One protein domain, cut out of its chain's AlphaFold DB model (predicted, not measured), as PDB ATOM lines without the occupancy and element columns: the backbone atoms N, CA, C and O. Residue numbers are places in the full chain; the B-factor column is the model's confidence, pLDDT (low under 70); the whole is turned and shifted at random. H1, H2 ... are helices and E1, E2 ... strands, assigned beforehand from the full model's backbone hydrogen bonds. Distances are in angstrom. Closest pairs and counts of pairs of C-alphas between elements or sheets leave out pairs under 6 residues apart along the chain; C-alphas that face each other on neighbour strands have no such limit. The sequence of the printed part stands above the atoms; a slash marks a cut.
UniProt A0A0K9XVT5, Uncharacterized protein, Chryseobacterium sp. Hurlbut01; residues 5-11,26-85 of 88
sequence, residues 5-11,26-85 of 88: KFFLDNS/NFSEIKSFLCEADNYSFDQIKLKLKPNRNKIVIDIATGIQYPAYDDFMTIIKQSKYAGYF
ATOM      1  N   LYS A   5       5.840  10.985 -10.409       86.06
ATOM      2  CA  LYS A   5       6.024  10.001  -9.332       86.06
ATOM      3  C   LYS A   5       5.584   8.615  -9.765       86.06
ATOM      4  O   LYS A   5       4.519   8.471 -10.351       86.06
ATOM      5  N   PHE A   6       6.364   7.600  -9.407       83.19
ATOM      6  CA  PHE A   6       6.020   6.198  -9.623       83.19
ATOM      7  C   PHE A   6       5.632   5.524  -8.312       83.19
ATOM      8  O   PHE A   6       6.316   5.677  -7.302       83.19
ATOM      9  N   PHE A   7       4.560   4.742  -8.360       81.00
ATOM     10  CA  PHE A   7       4.080   3.919  -7.264       81.00
ATOM     11  C   PHE A   7       3.995   2.461  -7.712       81.00
ATOM     12  O   PHE A   7       3.542   2.143  -8.815       81.00
ATOM     13  N   LEU A   8       4.417   1.567  -6.827       69.88
ATOM     14  CA  LEU A   8       4.155   0.139  -6.939       69.88
ATOM     15  C   LEU A   8       2.885  -0.155  -6.143       69.88
ATOM     16  O   LEU A   8       2.751   0.286  -5.001       69.88
ATOM     17  N   ASP A   9       1.932  -0.862  -6.747       61.47
ATOM     18  CA  ASP A   9       0.787  -1.367  -5.993       61.47
ATOM     19  C   ASP A   9       1.285  -2.453  -5.032       61.47
ATOM     20  O   ASP A   9       1.759  -3.496  -5.480       61.47
ATOM     21  N   ASN A  10       1.166  -2.237  -3.721       50.31
ATOM     22  CA  ASN A  10       1.491  -3.236  -2.693       50.31
ATOM     23  C   ASN A  10       0.400  -4.322  -2.583       50.31
ATOM     24  O   ASN A  10       0.097  -4.798  -1.490       50.31
ATOM     25  N   SER A  11      -0.237  -4.701  -3.694       45.50
ATOM     26  CA  SER A  11      -1.130  -5.858  -3.671       45.50
ATOM     27  C   SER A  11      -0.294  -7.127  -3.521       45.50
ATOM     28  O   SER A  11       0.703  -7.276  -4.233       45.50
ATOM     29  N   ASN A  26      12.278  -1.218 -16.979       83.94
ATOM     30  CA  ASN A  26      13.266  -0.317 -16.396       83.94
ATOM     31  C   ASN A  26      12.619   1.029 -16.029       83.94
ATOM     32  O   ASN A  26      12.562   1.958 -16.836       83.94
ATOM     33  N   PHE A  27      12.145   1.140 -14.787       80.75
ATOM     34  CA  PHE A  27      11.505   2.358 -14.279       80.75
ATOM     35  C   PHE A  27      12.383   3.603 -14.358       80.75
ATOM     36  O   PHE A  27      11.852   4.690 -14.568       80.75
ATOM     37  N   SER A  28      13.701   3.465 -14.195       84.50
ATOM     38  CA  SER A  28      14.615   4.607 -14.279       84.50
ATOM     39  C   SER A  28      14.622   5.184 -15.694       84.50
ATOM     40  O   SER A  28      14.459   6.386 -15.882       84.50
ATOM     41  N   GLU A  29      14.714   4.308 -16.696       88.00
ATOM     42  CA  GLU A  29      14.725   4.694 -18.107       88.00
ATOM     43  C   GLU A  29      13.396   5.339 -18.527       88.00
ATOM     44  O   GLU A  29      13.387   6.411 -19.129       88.00
ATOM     45  N   ILE A  30      12.267   4.735 -18.139       88.62
ATOM     46  CA  ILE A  30      10.938   5.282 -18.434       88.62
ATOM     47  C   ILE A  30      10.736   6.622 -17.727       88.62
ATOM     48  O   ILE A  30      10.189   7.549 -18.317       88.62
ATOM     49  N   LYS A  31      11.191   6.762 -16.478       88.06
ATOM     50  CA  LYS A  31      11.097   8.027 -15.748       88.06
ATOM     51  C   LYS A  31      11.873   9.139 -16.447       88.06
ATOM     52  O   LYS A  31      11.319  10.220 -16.607       88.06
ATOM     53  N   SER A  32      13.107   8.877 -16.876       89.81
ATOM     54  CA  SER A  32      13.903   9.854 -17.628       89.81
ATOM     55  C   SER A  32      13.208  10.261 -18.923       89.81
ATOM     56  O   SER A  32      13.014  11.449 -19.153       89.81
ATOM     57  N   PHE A  33      12.725   9.287 -19.700       92.25
ATOM     58  CA  PHE A  33      11.961   9.546 -20.920       92.25
ATOM     59  C   PHE A  33      10.735  10.436 -20.671       92.25
ATOM     60  O   PHE A  33      10.507  11.396 -21.400       92.25
ATOM     61  N   LEU A  34       9.945  10.148 -19.634       91.19
ATOM     62  CA  LEU A  34       8.758  10.944 -19.330       91.19
ATOM     63  C   LEU A  34       9.104  12.356 -18.857       91.19
ATOM     64  O   LEU A  34       8.379  13.286 -19.182       91.19
ATOM     65  N   CYS A  35      10.189  12.523 -18.099       89.25
ATOM     66  CA  CYS A  35      10.669  13.847 -17.702       89.25
ATOM     67  C   CYS A  35      11.128  14.672 -18.911       89.25
ATOM     68  O   CYS A  35      10.940  15.882 -18.913       89.25
ATOM     69  N   GLU A  36      11.722  14.034 -19.922       90.44
ATOM     70  CA  GLU A  36      12.122  14.689 -21.175       90.44
ATOM     71  C   GLU A  36      10.921  15.010 -22.071       90.44
ATOM     72  O   GLU A  36      10.879  16.070 -22.692       90.44
ATOM     73  N   ALA A  37       9.934  14.112 -22.129       89.31
ATOM     74  CA  ALA A  37       8.701  14.312 -22.885       89.31
ATOM     75  C   ALA A  37       7.780  15.370 -22.250       89.31
ATOM     76  O   ALA A  37       6.969  15.981 -22.947       89.31
ATOM     77  N   ASP A  38       7.866  15.569 -20.931       86.88
ATOM     78  CA  ASP A  38       7.044  16.529 -20.199       86.88
ATOM     79  C   ASP A  38       7.451  17.979 -20.499       86.88
ATOM     80  O   ASP A  38       8.347  18.558 -19.885       86.88
ATOM     81  N   ASN A  39       6.711  18.608 -21.407       85.50
ATOM     82  CA  ASN A  39       6.861  20.016 -21.759       85.50
ATOM     83  C   ASN A  39       5.940  20.927 -20.926       85.50
ATOM     84  O   ASN A  39       5.106  21.650 -21.465       85.50
ATOM     85  N   TYR A  40       6.047  20.863 -19.596       86.12
ATOM     86  CA  TYR A  40       5.172  21.613 -18.675       86.12
ATOM     87  C   TYR A  40       3.678  21.271 -18.808       86.12
ATOM     88  O   TYR A  40       2.800  22.094 -18.567       86.12
ATOM     89  N   SER A  41       3.390  20.021 -19.167       91.06
ATOM     90  CA  SER A  41       2.044  19.557 -19.518       91.06
ATOM     91  C   SER A  41       1.115  19.318 -18.317       91.06
ATOM     92  O   SER A  41      -0.102  19.214 -18.481       91.06
ATOM     93  N   PHE A  42       1.669  19.239 -17.104       91.50
ATOM     94  CA  PHE A  42       0.944  19.042 -15.843       91.50
ATOM     95  C   PHE A  42       1.745  19.554 -14.635       91.50
ATOM     96  O   PHE A  42       2.974  19.533 -14.637       91.50
ATOM     97  N   ASP A  43       1.084  19.910 -13.537       90.06
ATOM     98  CA  ASP A  43       1.779  20.230 -12.279       90.06
ATOM     99  C   ASP A  43       2.343  18.967 -11.614       90.06
ATOM    100  O   ASP A  43       3.472  18.952 -11.113       90.06
ATOM    101  N   GLN A  44       1.561  17.883 -11.624       90.56
ATOM    102  CA  GLN A  44       1.971  16.586 -11.095       90.56
ATOM    103  C   GLN A  44       1.260  15.438 -11.812       90.56
ATOM    104  O   GLN A  44       0.051  15.486 -12.029       90.56
ATOM    105  N   ILE A  45       2.003  14.365 -12.084       89.94
ATOM    106  CA  ILE A  45       1.478  13.074 -12.519       89.94
ATOM    107  C   ILE A  45       2.000  11.954 -11.611       89.94
ATOM    108  O   ILE A  45       3.172  11.909 -11.222       89.94
ATOM    109  N   LYS A  46       1.107  11.038 -11.247       90.12
ATOM    110  CA  LYS A  46       1.395   9.819 -10.499       90.12
ATOM    111  C   LYS A  46       1.109   8.631 -11.395       90.12
ATOM    112  O   LYS A  46       0.009   8.495 -11.923       90.12
ATOM    113  N   LEU A  47       2.105   7.777 -11.543       89.69
ATOM    114  CA  LEU A  47       2.065   6.576 -12.352       89.69
ATOM    115  C   LEU A  47       2.098   5.360 -11.444       89.69
ATOM    116  O   LEU A  47       2.822   5.340 -10.449       89.69
ATOM    117  N   LYS A  48       1.331   4.335 -11.798       87.88
ATOM    118  CA  LYS A  48       1.204   3.114 -11.011       87.88
ATOM    119  C   LYS A  48       1.487   1.895 -11.872       87.88
ATOM    120  O   LYS A  48       0.882   1.742 -12.931       87.88
ATOM    121  N   LEU A  49       2.378   1.013 -11.420       85.00
ATOM    122  CA  LEU A  49       2.544  -0.297 -12.051       85.00
ATOM    123  C   LEU A  49       1.415  -1.225 -11.592       85.00
ATOM    124  O   LEU A  49       1.253  -1.444 -10.394       85.00
ATOM    125  N   LYS A  50       0.676  -1.801 -12.541       82.31
ATOM    126  CA  LYS A  50      -0.275  -2.897 -12.320       82.31
ATOM    127  C   LYS A  50       0.434  -4.236 -12.574       82.31
ATOM    128  O   LYS A  50       0.598  -4.598 -13.744       82.31
ATOM    129  N   PRO A  51       0.807  -5.000 -11.526       70.06
ATOM    130  CA  PRO A  51       1.572  -6.243 -11.677       70.06
ATOM    131  C   PRO A  51       0.844  -7.278 -12.536       70.06
ATOM    132  O   PRO A  51       1.442  -7.887 -13.413       70.06
ATOM    133  N   ASN A  52      -0.479  -7.387 -12.371       73.81
ATOM    134  CA  ASN A  52      -1.318  -8.351 -13.093       73.81
ATOM    135  C   ASN A  52      -1.312  -8.160 -14.617       73.81
ATOM    136  O   ASN A  52      -1.674  -9.075 -15.346       73.81
ATOM    137  N   ARG A  53      -0.961  -6.961 -15.100       70.75
ATOM    138  CA  ARG A  53      -0.913  -6.635 -16.534       70.75
ATOM    139  C   ARG A  53       0.506  -6.361 -17.029       70.75
ATOM    140  O   ARG A  53       0.692  -6.225 -18.231       70.75
ATOM    141  N   ASN A  54       1.476  -6.233 -16.120       77.62
ATOM    142  CA  ASN A  54       2.789  -5.647 -16.390       77.62
ATOM    143  C   ASN A  54       2.678  -4.305 -17.156       77.62
ATOM    144  O   ASN A  54       3.357  -4.082 -18.156       77.62
ATOM    145  N   LYS A  55       1.750  -3.434 -16.727       85.88
ATOM    146  CA  LYS A  55       1.468  -2.132 -17.363       85.88
ATOM    147  C   LYS A  55       1.546  -0.984 -16.368       85.88
ATOM    148  O   LYS A  55       1.165  -1.137 -15.209       85.88
ATOM    149  N   ILE A  56       1.960   0.178 -16.849       88.31
ATOM    150  CA  ILE A  56       1.953   1.459 -16.153       88.31
ATOM    151  C   ILE A  56       0.648   2.181 -16.492       88.31
ATOM    152  O   ILE A  56       0.303   2.341 -17.661       88.31
ATOM    153  N   VAL A  57      -0.073   2.633 -15.471       88.69
ATOM    154  CA  VAL A  57      -1.269   3.475 -15.617       88.69
ATOM    155  C   VAL A  57      -1.043   4.842 -14.996       88.69
ATOM    156  O   VAL A  57      -0.220   4.985 -14.090       88.69
ATOM    157  N   ILE A  58      -1.814   5.827 -15.441       88.00
ATOM    158  CA  ILE A  58      -1.923   7.120 -14.766       88.00
ATOM    159  C   ILE A  58      -2.905   6.957 -13.603       88.00
ATOM    160  O   ILE A  58      -4.061   6.600 -13.806       88.00
ATOM    161  N   ASP A  59      -2.419   7.166 -12.384       86.94
ATOM    162  CA  ASP A  59      -3.214   7.123 -11.154       86.94
ATOM    163  C   ASP A  59      -3.840   8.491 -10.872       86.94
ATOM    164  O   ASP A  59      -5.041   8.608 -10.645       86.94
ATOM    165  N   ILE A  60      -3.027   9.550 -10.933       86.06
ATOM    166  CA  ILE A  60      -3.461  10.933 -10.709       86.06
ATOM    167  C   ILE A  60      -2.705  11.849 -11.668       86.06
ATOM    168  O   ILE A  60      -1.487  11.741 -11.774       86.06
ATOM    169  N   ALA A  61      -3.400  12.793 -12.298       88.75
ATOM    170  CA  ALA A  61      -2.803  13.922 -13.005       88.75
ATOM    171  C   ALA A  61      -3.481  15.221 -12.542       88.75
ATOM    172  O   ALA A  61      -4.707  15.295 -12.481       88.75
ATOM    173  N   THR A  62      -2.695  16.235 -12.177       91.38
ATOM    174  CA  THR A  62      -3.188  17.536 -11.694       91.38
ATOM    175  C   THR A  62      -2.538  18.678 -12.456       91.38
ATOM    176  O   THR A  62      -1.379  18.568 -12.853       91.38
ATOM    177  N   GLY A  63      -3.258  19.794 -12.607       91.62
ATOM    178  CA  GLY A  63      -2.741  20.976 -13.304       91.62
ATOM    179  C   GLY A  63      -2.498  20.730 -14.791       91.62
ATOM    180  O   GLY A  63      -1.536  21.245 -15.344       91.62
ATOM    181  N   ILE A  64      -3.319  19.877 -15.410       92.81
ATOM    182  CA  ILE A  64      -3.199  19.501 -16.820       92.81
ATOM    183  C   ILE A  64      -3.347  20.749 -17.697       92.81
ATOM    184  O   ILE A  64      -4.326  21.485 -17.569       92.81
ATOM    185  N   GLN A  65      -2.391  20.956 -18.600       92.75
ATOM    186  CA  GLN A  65      -2.391  22.056 -19.556       92.75
ATOM    187  C   GLN A  65      -2.583  21.521 -20.972       92.75
ATOM    188  O   GLN A  65      -1.761  20.763 -21.485       92.75
ATOM    189  N   TYR A  66      -3.659  21.944 -21.627       90.44
ATOM    190  CA  TYR A  66      -3.907  21.645 -23.036       90.44
ATOM    191  C   TYR A  66      -3.371  22.786 -23.922       90.44
ATOM    192  O   TYR A  66      -3.508  23.949 -23.535       90.44
ATOM    193  N   PRO A  67      -2.769  22.498 -25.095       92.56
ATOM    194  CA  PRO A  67      -2.649  21.182 -25.744       92.56
ATOM    195  C   PRO A  67      -1.426  20.355 -25.306       92.56
ATOM    196  O   PRO A  67      -1.302  19.203 -25.707       92.56
ATOM    197  N   ALA A  68      -0.539  20.901 -24.467       91.56
ATOM    198  CA  ALA A  68       0.735  20.268 -24.104       91.56
ATOM    199  C   ALA A  68       0.587  18.844 -23.529       91.56
ATOM    200  O   ALA A  68       1.447  17.991 -23.739       91.56
ATOM    201  N   TYR A  69      -0.508  18.564 -22.822       91.00
ATOM    202  CA  TYR A  69      -0.829  17.224 -22.334       91.00
ATOM    203  C   TYR A  69      -1.158  16.227 -23.448       91.00
ATOM    204  O   TYR A  69      -0.755  15.068 -23.364       91.00
ATOM    205  N   ASP A  70      -1.833  16.656 -24.515       91.44
ATOM    206  CA  ASP A  70      -2.123  15.786 -25.658       91.44
ATOM    207  C   ASP A  70      -0.844  15.461 -26.436       91.44
ATOM    208  O   ASP A  70      -0.641  14.314 -26.846       91.44
ATOM    209  N   ASP A  71       0.061  16.436 -26.563       93.06
ATOM    210  CA  ASP A  71       1.389  16.232 -27.146       93.06
ATOM    211  C   ASP A  71       2.206  15.241 -26.308       93.06
ATOM    212  O   ASP A  71       2.742  14.268 -26.840       93.06
ATOM    213  N   PHE A  72       2.222  15.416 -24.982       92.75
ATOM    214  CA  PHE A  72       2.858  14.487 -24.047       92.75
ATOM    215  C   PHE A  72       2.315  13.056 -24.202       92.75
ATOM    216  O   PHE A  72       3.079  12.101 -24.362       92.75
ATOM    217  N   MET A  73       0.989  12.892 -24.232       91.94
ATOM    218  CA  MET A  73       0.349  11.586 -24.415       91.94
ATOM    219  C   MET A  73       0.650  10.982 -25.792       91.94
ATOM    220  O   MET A  73       0.817   9.765 -25.913       91.94
ATOM    221  N   THR A  74       0.754  11.814 -26.828       93.69
ATOM    222  CA  THR A  74       1.130  11.395 -28.183       93.69
ATOM    223  C   THR A  74       2.570  10.890 -28.225       93.69
ATOM    224  O   THR A  74       2.813   9.808 -28.763       93.69
ATOM    225  N   ILE A  75       3.508  11.600 -27.587       93.81
ATOM    226  CA  ILE A  75       4.913  11.185 -27.469       93.81
ATOM    227  C   ILE A  75       5.007   9.818 -26.782       93.81
ATOM    228  O   ILE A  75       5.701   8.930 -27.278       93.81
ATOM    229  N   ILE A  76       4.262   9.596 -25.692       91.94
ATOM    230  CA  ILE A  76       4.240   8.287 -25.023       91.94
ATOM    231  C   ILE A  76       3.723   7.200 -25.972       91.94
ATOM    232  O   ILE A  76       4.381   6.167 -26.115       91.94
ATOM    233  N   LYS A  77       2.587   7.435 -26.644       91.62
ATOM    234  CA  LYS A  77       1.952   6.479 -27.573       91.62
ATOM    235  C   LYS A  77       2.820   6.131 -28.784       91.62
ATOM    236  O   LYS A  77       2.701   5.026 -29.302       91.62
ATOM    237  N   GLN A  78       3.680   7.046 -29.230       93.31
ATOM    238  CA  GLN A  78       4.590   6.838 -30.363       93.31
ATOM    239  C   GLN A  78       5.979   6.325 -29.944       93.31
ATOM    240  O   GLN A  78       6.784   5.955 -30.798       93.31
ATOM    241  N   SER A  79       6.280   6.290 -28.644       91.19
ATOM    242  CA  SER A  79       7.582   5.850 -28.135       91.19
ATOM    243  C   SER A  79       7.749   4.329 -28.146       91.19
ATOM    244  O   SER A  79       6.783   3.563 -28.116       91.19
ATOM    245  N   LYS A  80       9.003   3.871 -28.032       90.25
ATOM    246  CA  LYS A  80       9.323   2.452 -27.786       90.25
ATOM    247  C   LYS A  80       8.731   1.909 -26.474       90.25
ATOM    248  O   LYS A  80       8.680   0.696 -26.290       90.25
ATOM    249  N   TYR A  81       8.289   2.786 -25.566       89.44
ATOM    250  CA  TYR A  81       7.679   2.414 -24.289       89.44
ATOM    251  C   TYR A  81       6.154   2.338 -24.343       89.44
ATOM    252  O   TYR A  81       5.558   1.957 -23.341       89.44
ATOM    253  N   ALA A  82       5.506   2.660 -25.471       88.50
ATOM    254  CA  ALA A  82       4.046   2.660 -25.595       88.50
ATOM    255  C   ALA A  82       3.418   1.337 -25.123       88.50
ATOM    256  O   ALA A  82       2.408   1.329 -24.422       88.50
ATOM    257  N   GLY A  83       4.082   0.216 -25.421       86.62
ATOM    258  CA  GLY A  83       3.684  -1.121 -24.987       86.62
ATOM    259  C   GLY A  83       3.701  -1.343 -23.471       86.62
ATOM    260  O   GLY A  83       3.116  -2.320 -23.016       86.62
ATOM    261  N   TYR A  84       4.305  -0.463 -22.674       88.12
ATOM    262  CA  TYR A  84       4.270  -0.536 -21.214       88.12
ATOM    263  C   TYR A  84       3.125   0.254 -20.600       88.12
ATOM    264  O   TYR A  84       2.798  -0.001 -19.448       88.12
ATOM    265  N   PHE A  85       2.493   1.176 -21.327       88.25
ATOM    266  CA  PHE A  85       1.420   1.994 -20.773       88.25
ATOM    267  C   PHE A  85       0.039   1.439 -21.133       88.25
ATOM    268  O   PHE A  85      -0.192   0.924 -22.226       88.25
TER     269      PHE A  85
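AT A GLANCE: This is residues 5 to 11 and 26 to 85 of the 88 residues of an uncharacterized protein of Chryseobacterium sp. Hurlbut01 (UniProt A0A0K9XVT5). A narrow three-stranded sheet has two helices on one side of it, which meet at a steep angle. H1 only grazes the sheet and H2 is off it. The printed part has 67 residues, with two named helices and three named strands in the order E1, H1, E2, E3, H2 along the chain, a mixed class of helices and strands; the sheet, in the order E1, E2, E3, is mixed, with E1 and E2 parallel and E2 and E3 antiparallel. The whole is compact, with a radius of gyration of the C-alphas of 11.7 A and spans of 34 by 24 by 17 A.

HOW THE PARTS SIT: E1, residues 5 to 8, is parallel to E2, residues 44 to 50; N 7 and O 47 are 2.8 A apart. E2 forms an antiparallel hairpin with E3, residues 55 to 62; N 46 and O 60 are 2.7 A apart. H1, residues 27 to 37, only grazes the sheet with residues 27 to 31. It touches H2, residues 68 to 78, at a steep tilt of 48 degrees, opposite ways; the closest C-alphas, of Ala 37 and Phe 72, are 6.0 A apart. In H1 and H2 every O i to N i+4 pair is within hydrogen-bond range.

IN THESE COORDINATES: E1 begins at C-alpha 5 (6.024, 10.001, -9.332) and H2 ends at C-alpha 78 (4.590, 6.838, -30.363). H1 is 15.0 A long, E2 19.7 A, E3 21.0 A and H2 15.3 A.

THE WHOLE: Residues 12 to 25 are not printed, a gap of 20.0 A between C-alphas 11 and 26. Residues 8 to 11 are under pLDDT 70.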